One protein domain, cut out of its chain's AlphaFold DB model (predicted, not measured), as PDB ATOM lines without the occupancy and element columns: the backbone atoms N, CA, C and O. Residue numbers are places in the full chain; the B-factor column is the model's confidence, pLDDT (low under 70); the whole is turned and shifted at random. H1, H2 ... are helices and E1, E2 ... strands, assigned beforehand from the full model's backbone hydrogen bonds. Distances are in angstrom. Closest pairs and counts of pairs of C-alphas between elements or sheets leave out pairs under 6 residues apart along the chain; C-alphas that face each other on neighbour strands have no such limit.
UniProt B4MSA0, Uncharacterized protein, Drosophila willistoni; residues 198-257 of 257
ATOM      1  N   ALA A 198     -49.718 -47.630 -16.878       74.62
ATOM      2  CA  ALA A 198     -49.933 -48.310 -18.142       74.62
ATOM      3  C   ALA A 198     -48.773 -47.961 -19.081       74.62
ATOM      4  O   ALA A 198     -48.535 -46.787 -19.374       74.62
ATOM      5  N   ASN A 199     -48.066 -48.994 -19.540       82.88
ATOM      6  CA  ASN A 199     -46.930 -48.872 -20.444       82.88
ATOM      7  C   ASN A 199     -47.228 -49.614 -21.746       82.88
ATOM      8  O   ASN A 199     -47.735 -50.738 -21.726       82.88
ATOM      9  N   VAL A 200     -46.888 -48.999 -22.874       84.25
ATOM     10  CA  VAL A 200     -47.002 -49.596 -24.206       84.25
ATOM     11  C   VAL A 200     -45.637 -49.527 -24.873       84.25
ATOM     12  O   VAL A 200     -45.110 -48.441 -25.089       84.25
ATOM     13  N   ASN A 201     -45.080 -50.684 -25.224       87.19
ATOM     14  CA  ASN A 201     -43.773 -50.791 -25.866       87.19
ATOM     15  C   ASN A 201     -43.959 -51.182 -27.333       87.19
ATOM     16  O   ASN A 201     -44.518 -52.241 -27.622       87.19
ATOM     17  N   ILE A 202     -43.487 -50.342 -28.252       84.88
ATOM     18  CA  ILE A 202     -43.595 -50.546 -29.698       84.88
ATOM     19  C   ILE A 202     -42.185 -50.741 -30.267       84.88
ATOM     20  O   ILE A 202     -41.391 -49.797 -30.255       84.88
ATOM     21  N   PRO A 203     -41.843 -51.942 -30.760       86.25
ATOM     22  CA  PRO A 203     -40.573 -52.171 -31.438       86.25
ATOM     23  C   PRO A 203     -40.485 -51.371 -32.744       86.25
ATOM     24  O   PRO A 203     -41.400 -51.419 -33.572       86.25
ATOM     25  N   ILE A 204     -39.371 -50.669 -32.928       86.12
ATOM     26  CA  ILE A 204     -38.993 -49.944 -34.147       86.12
ATOM     27  C   ILE A 204     -37.604 -50.415 -34.603       86.12
ATOM     28  O   ILE A 204     -36.952 -51.194 -33.910       86.12
ATOM     29  N   GLN A 205     -37.150 -49.983 -35.781       82.44
ATOM     30  CA  GLN A 205     -35.877 -50.460 -36.342       82.44
ATOM     31  C   GLN A 205     -34.673 -50.066 -35.467       82.44
ATOM     32  O   GLN A 205     -33.798 -50.894 -35.226       82.44
ATOM     33  N   ASP A 206     -34.697 -48.855 -34.903       79.06
ATOM     34  CA  ASP A 206     -33.598 -48.300 -34.098       79.06
ATOM     35  C   ASP A 206     -33.814 -48.432 -32.579       79.06
ATOM     36  O   ASP A 206     -33.158 -47.756 -31.786       79.06
ATOM     37  N   GLY A 207     -34.748 -49.284 -32.140       82.69
ATOM     38  CA  GLY A 207     -34.988 -49.523 -30.716       82.69
ATOM     39  C   GLY A 207     -36.442 -49.802 -30.351       82.69
ATOM     40  O   GLY A 207     -37.184 -50.452 -31.082       82.69
ATOM     41  N   VAL A 208     -36.859 -49.337 -29.171       83.56
ATOM     42  CA  VAL A 208     -38.225 -49.517 -28.659       83.56
ATOM     43  C   VAL A 208     -38.790 -48.159 -28.264       83.56
ATOM     44  O   VAL A 208     -38.214 -47.454 -27.438       83.56
ATOM     45  N   LEU A 209     -39.936 -47.805 -28.843       82.19
ATOM     46  CA  LEU A 209     -40.714 -46.644 -28.439       82.19
ATOM     47  C   LEU A 209     -41.604 -47.033 -27.253       82.19
ATOM     48  O   LEU A 209     -42.534 -47.825 -27.400       82.19
ATOM     49  N   CYS A 210     -41.318 -46.480 -26.078       80.44
ATOM     50  CA  CYS A 210     -42.081 -46.733 -24.857       80.44
ATOM     51  C   CYS A 210     -43.027 -45.560 -24.580       80.44
ATOM     52  O   CYS A 210     -42.582 -44.449 -24.296       80.44
ATOM     53  N   LEU A 211     -44.333 -45.806 -24.630       81.75
ATOM     54  CA  LEU A 211     -45.357 -44.862 -24.194       81.75
ATOM     55  C   LEU A 211     -45.698 -45.157 -22.737       81.75
ATOM     56  O   LEU A 211     -46.041 -46.287 -22.387       81.75
ATOM     57  N   THR A 212     -45.620 -44.133 -21.896       78.31
ATOM     58  CA  THR A 212     -46.013 -44.205 -20.486       78.31
ATOM     59  C   THR A 212     -47.151 -43.221 -20.246       78.31
ATOM     60  O   THR A 212     -47.293 -42.245 -20.980       78.31
ATOM     61  N   SER A 213     -47.959 -43.433 -19.212       73.38
ATOM     62  CA  SER A 213     -49.082 -42.546 -18.865       73.38
ATOM     63  C   SER A 213     -48.673 -41.155 -18.341       73.38
ATOM     64  O   SER A 213     -49.506 -40.439 -17.784       73.38
ATOM     65  N   LYS A 214     -47.399 -40.764 -18.461       75.19
ATOM     66  CA  LYS A 214     -46.916 -39.428 -18.095       75.19
ATOM     67  C   LYS A 214     -47.340 -38.420 -19.165       75.19
ATOM     68  O   LYS A 214     -47.360 -38.735 -20.352       75.19
ATOM     69  N   LYS A 215     -47.680 -37.199 -18.739       65.25
ATOM     70  CA  LYS A 215     -47.929 -36.089 -19.668       65.25
ATOM     71  C   LYS A 215     -46.625 -35.810 -20.407       65.25
ATOM     72  O   LYS A 215     -45.666 -35.391 -19.771       65.25
ATOM     73  N   LEU A 216     -46.602 -36.075 -21.709       66.56
ATOM     74  CA  LEU A 216     -45.483 -35.689 -22.559       66.56
ATOM     75  C   LEU A 216     -45.452 -34.163 -22.599       66.56
ATOM     76  O   LEU A 216     -46.433 -33.542 -23.014       66.56
ATOM     77  N   VAL A 217     -44.362 -33.565 -22.128       67.44
ATOM     78  CA  VAL A 217     -44.136 -32.131 -22.319       67.44
ATOM     79  C   VAL A 217     -43.751 -31.923 -23.783       67.44
ATOM     80  O   VAL A 217     -43.022 -32.727 -24.370       67.44
ATOM     81  N   GLU A 218     -44.283 -30.872 -24.408       60.56
ATOM     82  CA  GLU A 218     -43.953 -30.522 -25.789       60.56
ATOM     83  C   GLU A 218     -42.425 -30.433 -25.953       60.56
ATOM     84  O   GLU A 218     -41.767 -29.609 -25.325       60.56
ATOM     85  N   GLY A 219     -41.850 -31.329 -26.763       60.47
ATOM     86  CA  GLY A 219     -40.400 -31.424 -26.982       60.47
ATOM     87  C   GLY A 219     -39.719 -32.687 -26.442       60.47
ATOM     88  O   GLY A 219     -38.615 -32.984 -26.884       60.47
ATOM     89  N   GLU A 220     -40.369 -33.479 -25.582       66.06
ATOM     90  CA  GLU A 220     -39.791 -34.730 -25.039       66.06
ATOM     91  C   GLU A 220     -39.864 -35.921 -26.004       66.06
ATOM     92  O   GLU A 220     -39.246 -36.964 -25.779       66.06
ATOM     93  N   VAL A 221     -40.622 -35.799 -27.095       69.94
ATOM     94  CA  VAL A 221     -40.676 -36.857 -28.101       69.94
ATOM     95  C   VAL A 221     -39.394 -36.812 -28.923       69.94
ATOM     96  O   VAL A 221     -39.188 -35.893 -29.718       69.94
ATOM     97  N   ASN A 222     -38.541 -37.822 -28.739       73.31
ATOM     98  CA  ASN A 222     -37.298 -37.997 -29.487       73.31
ATOM     99  C   ASN A 222     -37.574 -38.009 -30.997       73.31
ATOM    100  O   ASN A 222     -37.981 -39.022 -31.569       73.31
ATOM    101  N   LYS A 223     -37.327 -36.867 -31.646       80.31
ATOM    102  CA  LYS A 223     -37.588 -36.653 -33.077       80.31
ATOM    103  C   LYS A 223     -36.800 -37.615 -33.961       80.31
ATOM    104  O   LYS A 223     -37.251 -37.934 -35.054       80.31
ATOM    105  N   ASP A 224     -35.657 -38.099 -33.488       76.38
ATOM    106  CA  ASP A 224     -34.830 -39.044 -34.235       76.38
ATOM    107  C   ASP A 224     -35.435 -40.455 -34.265       76.38
ATOM    108  O   ASP A 224     -35.399 -41.099 -35.308       76.38
ATOM    109  N   LEU A 225     -36.119 -40.887 -33.197       72.81
ATOM    110  CA  LEU A 225     -36.866 -42.156 -33.179       72.81
ATOM    111  C   LEU A 225     -38.158 -42.089 -34.005       72.81
ATOM    112  O   LEU A 225     -38.645 -43.105 -34.491       72.81
ATOM    113  N   LEU A 226     -38.728 -40.893 -34.177       78.62
ATOM    114  CA  LEU A 226     -39.879 -40.695 -35.060       78.62
ATOM    115  C   LEU A 226     -39.506 -40.813 -36.543       78.62
ATOM    116  O   LEU A 226     -40.351 -41.202 -37.342       78.62
ATOM    117  N   LYS A 227     -38.262 -40.488 -36.918       81.50
ATOM    118  CA  LYS A 227     -37.787 -40.602 -38.308       81.50
ATOM    119  C   LYS A 227     -37.589 -42.056 -38.738       81.50
ATOM    120  O   LYS A 227     -37.751 -42.351 -39.915       81.50
ATOM    121  N   SER A 228     -37.268 -42.951 -37.804       80.25
ATOM    122  CA  SER A 228     -37.094 -44.388 -38.067       80.25
ATOM    123  C   SER A 228     -38.382 -45.204 -37.945       80.25
ATOM    124  O   SER A 228     -38.370 -46.439 -37.973       80.25
ATOM    125  N   LEU A 229     -39.519 -44.521 -37.811       82.56
ATOM    126  CA  LEU A 229     -40.826 -45.134 -37.653       82.56
ATOM    127  C   LEU A 229     -41.396 -45.499 -39.031       82.56
ATOM    128  O   LEU A 229     -41.775 -44.633 -39.814       82.56
ATOM    129  N   ASP A 230     -41.458 -46.800 -39.316       86.69
ATOM    130  CA  ASP A 230     -42.012 -47.333 -40.567       86.69
ATOM    131  C   ASP A 230     -43.513 -47.004 -40.722       86.69
ATOM    132  O   ASP A 230     -44.271 -46.945 -39.745       86.69
ATOM    133  N   GLU A 231     -43.984 -46.855 -41.962       90.69
ATOM    134  CA  GLU A 231     -45.378 -46.523 -42.278       90.69
ATOM    135  C   GLU A 231     -46.360 -47.570 -41.746       90.69
ATOM    136  O   GLU A 231     -47.463 -47.246 -41.289       90.69
ATOM    137  N   ASN A 232     -45.962 -48.843 -41.776       88.62
ATOM    138  CA  ASN A 232     -46.772 -49.937 -41.250       88.62
ATOM    139  C   ASN A 232     -46.930 -49.824 -39.734       88.62
ATOM    140  O   ASN A 232     -48.035 -49.965 -39.209       88.62
ATOM    141  N   LYS A 233     -45.850 -49.469 -39.031       88.06
ATOM    142  CA  LYS A 233     -45.875 -49.250 -37.582       88.06
ATOM    143  C   LYS A 233     -46.707 -48.030 -37.223       88.06
ATOM    144  O   LYS A 233     -47.473 -48.075 -36.265       88.06
ATOM    145  N   LEU A 234     -46.675 -46.982 -38.043       89.94
ATOM    146  CA  LEU A 234     -47.556 -45.834 -37.863       89.94
ATOM    147  C   LEU A 234     -49.042 -46.210 -38.004       89.94
ATOM    148  O   LEU A 234     -49.874 -45.738 -37.227       89.94
ATOM    149  N   LYS A 235     -49.396 -47.082 -38.959       92.75
ATOM    150  CA  LYS A 235     -50.767 -47.613 -39.092       92.75
ATOM    151  C   LYS A 235     -51.173 -48.427 -37.863       92.75
ATOM    152  O   LYS A 235     -52.259 -48.206 -37.330       92.75
ATOM    153  N   GLU A 236     -50.301 -49.310 -37.379       89.25
ATOM    154  CA  GLU A 236     -50.533 -50.088 -36.153       89.25
ATOM    155  C   GLU A 236     -50.762 -49.176 -34.937       89.25
ATOM    156  O   GLU A 236     -51.726 -49.369 -34.195       89.25
ATOM    157  N   ILE A 237     -49.945 -48.130 -34.772       90.62
ATOM    158  CA  ILE A 237     -50.091 -47.141 -33.694       90.62
ATOM    159  C   ILE A 237     -51.440 -46.418 -33.787       90.62
ATOM    160  O   ILE A 237     -52.115 -46.247 -32.771       90.62
ATOM    161  N   LYS A 238     -51.880 -46.027 -34.991       93.00
ATOM    162  CA  LYS A 238     -53.196 -45.394 -35.195       93.00
ATOM    163  C   LYS A 238     -54.345 -46.316 -34.789       93.00
ATOM    164  O   LYS A 238     -55.280 -45.872 -34.121       93.00
ATOM    165  N   VAL A 239     -54.275 -47.594 -35.160       94.38
ATOM    166  CA  VAL A 239     -55.275 -48.600 -34.765       94.38
ATOM    167  C   VAL A 239     -55.272 -48.792 -33.251       94.38
ATOM    168  O   VAL A 239     -56.335 -48.808 -32.628       94.38
ATOM    169  N   LEU A 240     -54.089 -48.881 -32.641       91.25
ATOM    170  CA  LEU A 240     -53.947 -49.012 -31.196       91.25
ATOM    171  C   LEU A 240     -54.565 -47.816 -30.463       91.25
ATOM    172  O   LEU A 240     -55.350 -48.008 -29.538       91.25
ATOM    173  N   HIS A 241     -54.286 -46.596 -30.917       92.06
ATOM    174  CA  HIS A 241     -54.885 -45.379 -30.377       92.06
ATOM    175  C   HIS A 241     -56.420 -45.403 -30.471       92.06
ATOM    176  O   HIS A 241     -57.102 -45.144 -29.479       92.06
ATOM    177  N   ALA A 242     -56.979 -45.789 -31.623       95.69
ATOM    178  CA  ALA A 242     -58.427 -45.913 -31.791       95.69
ATOM    179  C   ALA A 242     -59.043 -46.961 -30.842       95.69
ATOM    180  O   ALA A 242     -60.125 -46.749 -30.292       95.69
ATOM    181  N   ASN A 243     -58.356 -48.081 -30.610       93.88
ATOM    182  CA  ASN A 243     -58.803 -49.110 -29.672       93.88
ATOM    183  C   ASN A 243     -58.766 -48.616 -28.220       93.88
ATOM    184  O   ASN A 243     -59.736 -48.809 -27.488       93.88
ATOM    185  N   LEU A 244     -57.698 -47.922 -27.817       91.31
ATOM    186  CA  LEU A 244     -57.596 -47.310 -26.489       91.31
ATOM    187  C   LEU A 244     -58.701 -46.268 -26.269       91.31
ATOM    188  O   LEU A 244     -59.356 -46.287 -25.230       91.31
ATOM    189  N   GLN A 245     -58.994 -45.429 -27.266       93.62
ATOM    190  CA  GLN A 245     -60.109 -44.480 -27.200       93.62
ATOM    191  C   GLN A 245     -61.464 -45.177 -27.017       93.62
ATOM    192  O   GLN A 245     -62.283 -44.729 -26.215       93.62
ATOM    193  N   LYS A 246     -61.715 -46.290 -27.717       94.62
ATOM    194  CA  LYS A 246     -62.946 -47.079 -27.525       94.62
ATOM    195  C   LYS A 246     -63.064 -47.602 -26.095       94.62
ATOM    196  O   LYS A 246     -64.149 -47.521 -25.526       94.62
ATOM    197  N   ILE A 247     -61.966 -48.098 -25.521       91.38
ATOM    198  CA  ILE A 247     -61.930 -48.582 -24.134       91.38
ATOM    199  C   ILE A 247     -62.227 -47.438 -23.164       91.38
ATOM    200  O   ILE A 247     -63.087 -47.594 -22.304       91.38
ATOM    201  N   VAL A 248     -61.592 -46.275 -23.336       91.94
ATOM    202  CA  VAL A 248     -61.846 -45.086 -22.506       91.94
ATOM    203  C   VAL A 248     -63.313 -44.664 -22.592       91.94
ATOM    204  O   VAL A 248     -63.957 -44.444 -21.572       91.94
ATOM    205  N   ASN A 249     -63.885 -44.621 -23.796       93.88
ATOM    206  CA  ASN A 249     -65.292 -44.273 -23.983       93.88
ATOM    207  C   ASN A 249     -66.237 -45.299 -23.342       93.88
ATOM    208  O   ASN A 249     -67.254 -44.920 -22.765       93.88
ATOM    209  N   ALA A 250     -65.918 -46.592 -23.436       92.94
ATOM    210  CA  ALA A 250     -66.689 -47.651 -22.796       92.94
ATOM    211  C   ALA A 250     -66.597 -47.573 -21.264       92.94
ATOM    212  O   ALA A 250     -67.619 -47.687 -20.595       92.94
ATOM    213  N   ALA A 251     -65.409 -47.311 -20.714       90.81
ATOM    214  CA  ALA A 251     -65.190 -47.146 -19.279       90.81
ATOM    215  C   ALA A 251     -65.925 -45.916 -18.723       90.81
ATOM    216  O   ALA A 251     -66.630 -46.027 -17.720       90.81
ATOM    217  N   SER A 252     -65.855 -44.781 -19.427       90.31
ATOM    218  CA  SER A 252     -66.599 -43.563 -19.082       90.31
ATOM    219  C   SER A 252     -68.110 -43.795 -19.087       90.31
ATOM    220  O   SER A 252     -68.810 -43.329 -18.191       90.31
ATOM    221  N   LYS A 253     -68.627 -44.559 -20.061       91.19
ATOM    222  CA  LYS A 253     -70.043 -44.966 -20.103       91.19
ATOM    223  C   LYS A 253     -70.414 -45.934 -18.978       91.19
ATOM    224  O   LYS A 253     -71.530 -45.869 -18.478       91.19
ATOM    225  N   ALA A 254     -69.497 -46.816 -18.584       89.56
ATOM    226  CA  ALA A 254     -69.682 -47.765 -17.488       89.56
ATOM    227  C   ALA A 254     -69.551 -47.123 -16.092       89.56
ATOM    228  O   ALA A 254     -69.795 -47.797 -15.094       89.56
ATOM    229  N   GLY A 255     -69.176 -45.841 -16.000       80.81
ATOM    230  CA  GLY A 255     -69.077 -45.110 -14.733       80.81
ATOM    231  C   GLY A 255     -67.883 -45.510 -13.862       80.81
ATOM    232  O   GLY A 255     -67.883 -45.216 -12.668       80.81
ATOM    233  N   ILE A 256     -66.876 -46.173 -14.438       72.06
ATOM    234  CA  ILE A 256     -65.642 -46.528 -13.731       72.06
ATOM    235  C   ILE A 256     -64.787 -45.255 -13.652       72.06
ATOM    236  O   ILE A 256     -64.251 -44.813 -14.669       72.06
ATOM    237  N   LYS A 257     -64.742 -44.642 -12.463       54.91
ATOM    238  CA  LYS A 257     -63.883 -43.498 -12.124       54.91
ATOM    239  C   LYS A 257     -62.597 -43.971 -11.465       54.91
ATOM    240  O   LYS A 257     -62.705 -44.822 -10.554       54.91
TER     241      LYS A 257
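AT A GLANCE: This is residues 198 to 257 of the 257 residues of an uncharacterized protein of Drosophila willistoni (UniProt B4MSA0). A two-stranded hairpin, E1 and E2, has the short helix H1 near its turn; from there the long helix H2 reaches far past the hairpin, with residues 241 to 247 and 249 to 255 sticking out. The 60 printed residues run E1, E2, H1, H2, the sheet antiparallel, the class mixed. The whole is loose, radius of gyration of the C-alphas 13.8 A, spanning 40 by 25 by 16 A.

IN THESE COORDINATES: E1, residues 199 to 204, begins at C-alpha 199 (-46.930, -48.872, -20.444); E2 is residues 207 to 212. H1 is residues 223 to 227. H2, residues 231 to 254, is 34.7 A long and ends at C-alpha 254 (-69.682, -47.765, -17.488).

HOW THE PARTS SIT: E1 and E2 form a hairpin, with N 202 and O 209 2.8 A apart. The closest C-alphas of E2 and H1 are Leu 209 and Leu 225, 7.6 A; of E1 and H2, Ile 204 and Lys 233, 7.7 A. H2 is apart from E2 and H1. In H1 and H2 every O i to N i+4 pair is within hydrogen-bond range.

THE WHOLE: The printed part has no cut and no long link. Residues 215 to 221 and 257 have pLDDT under 70.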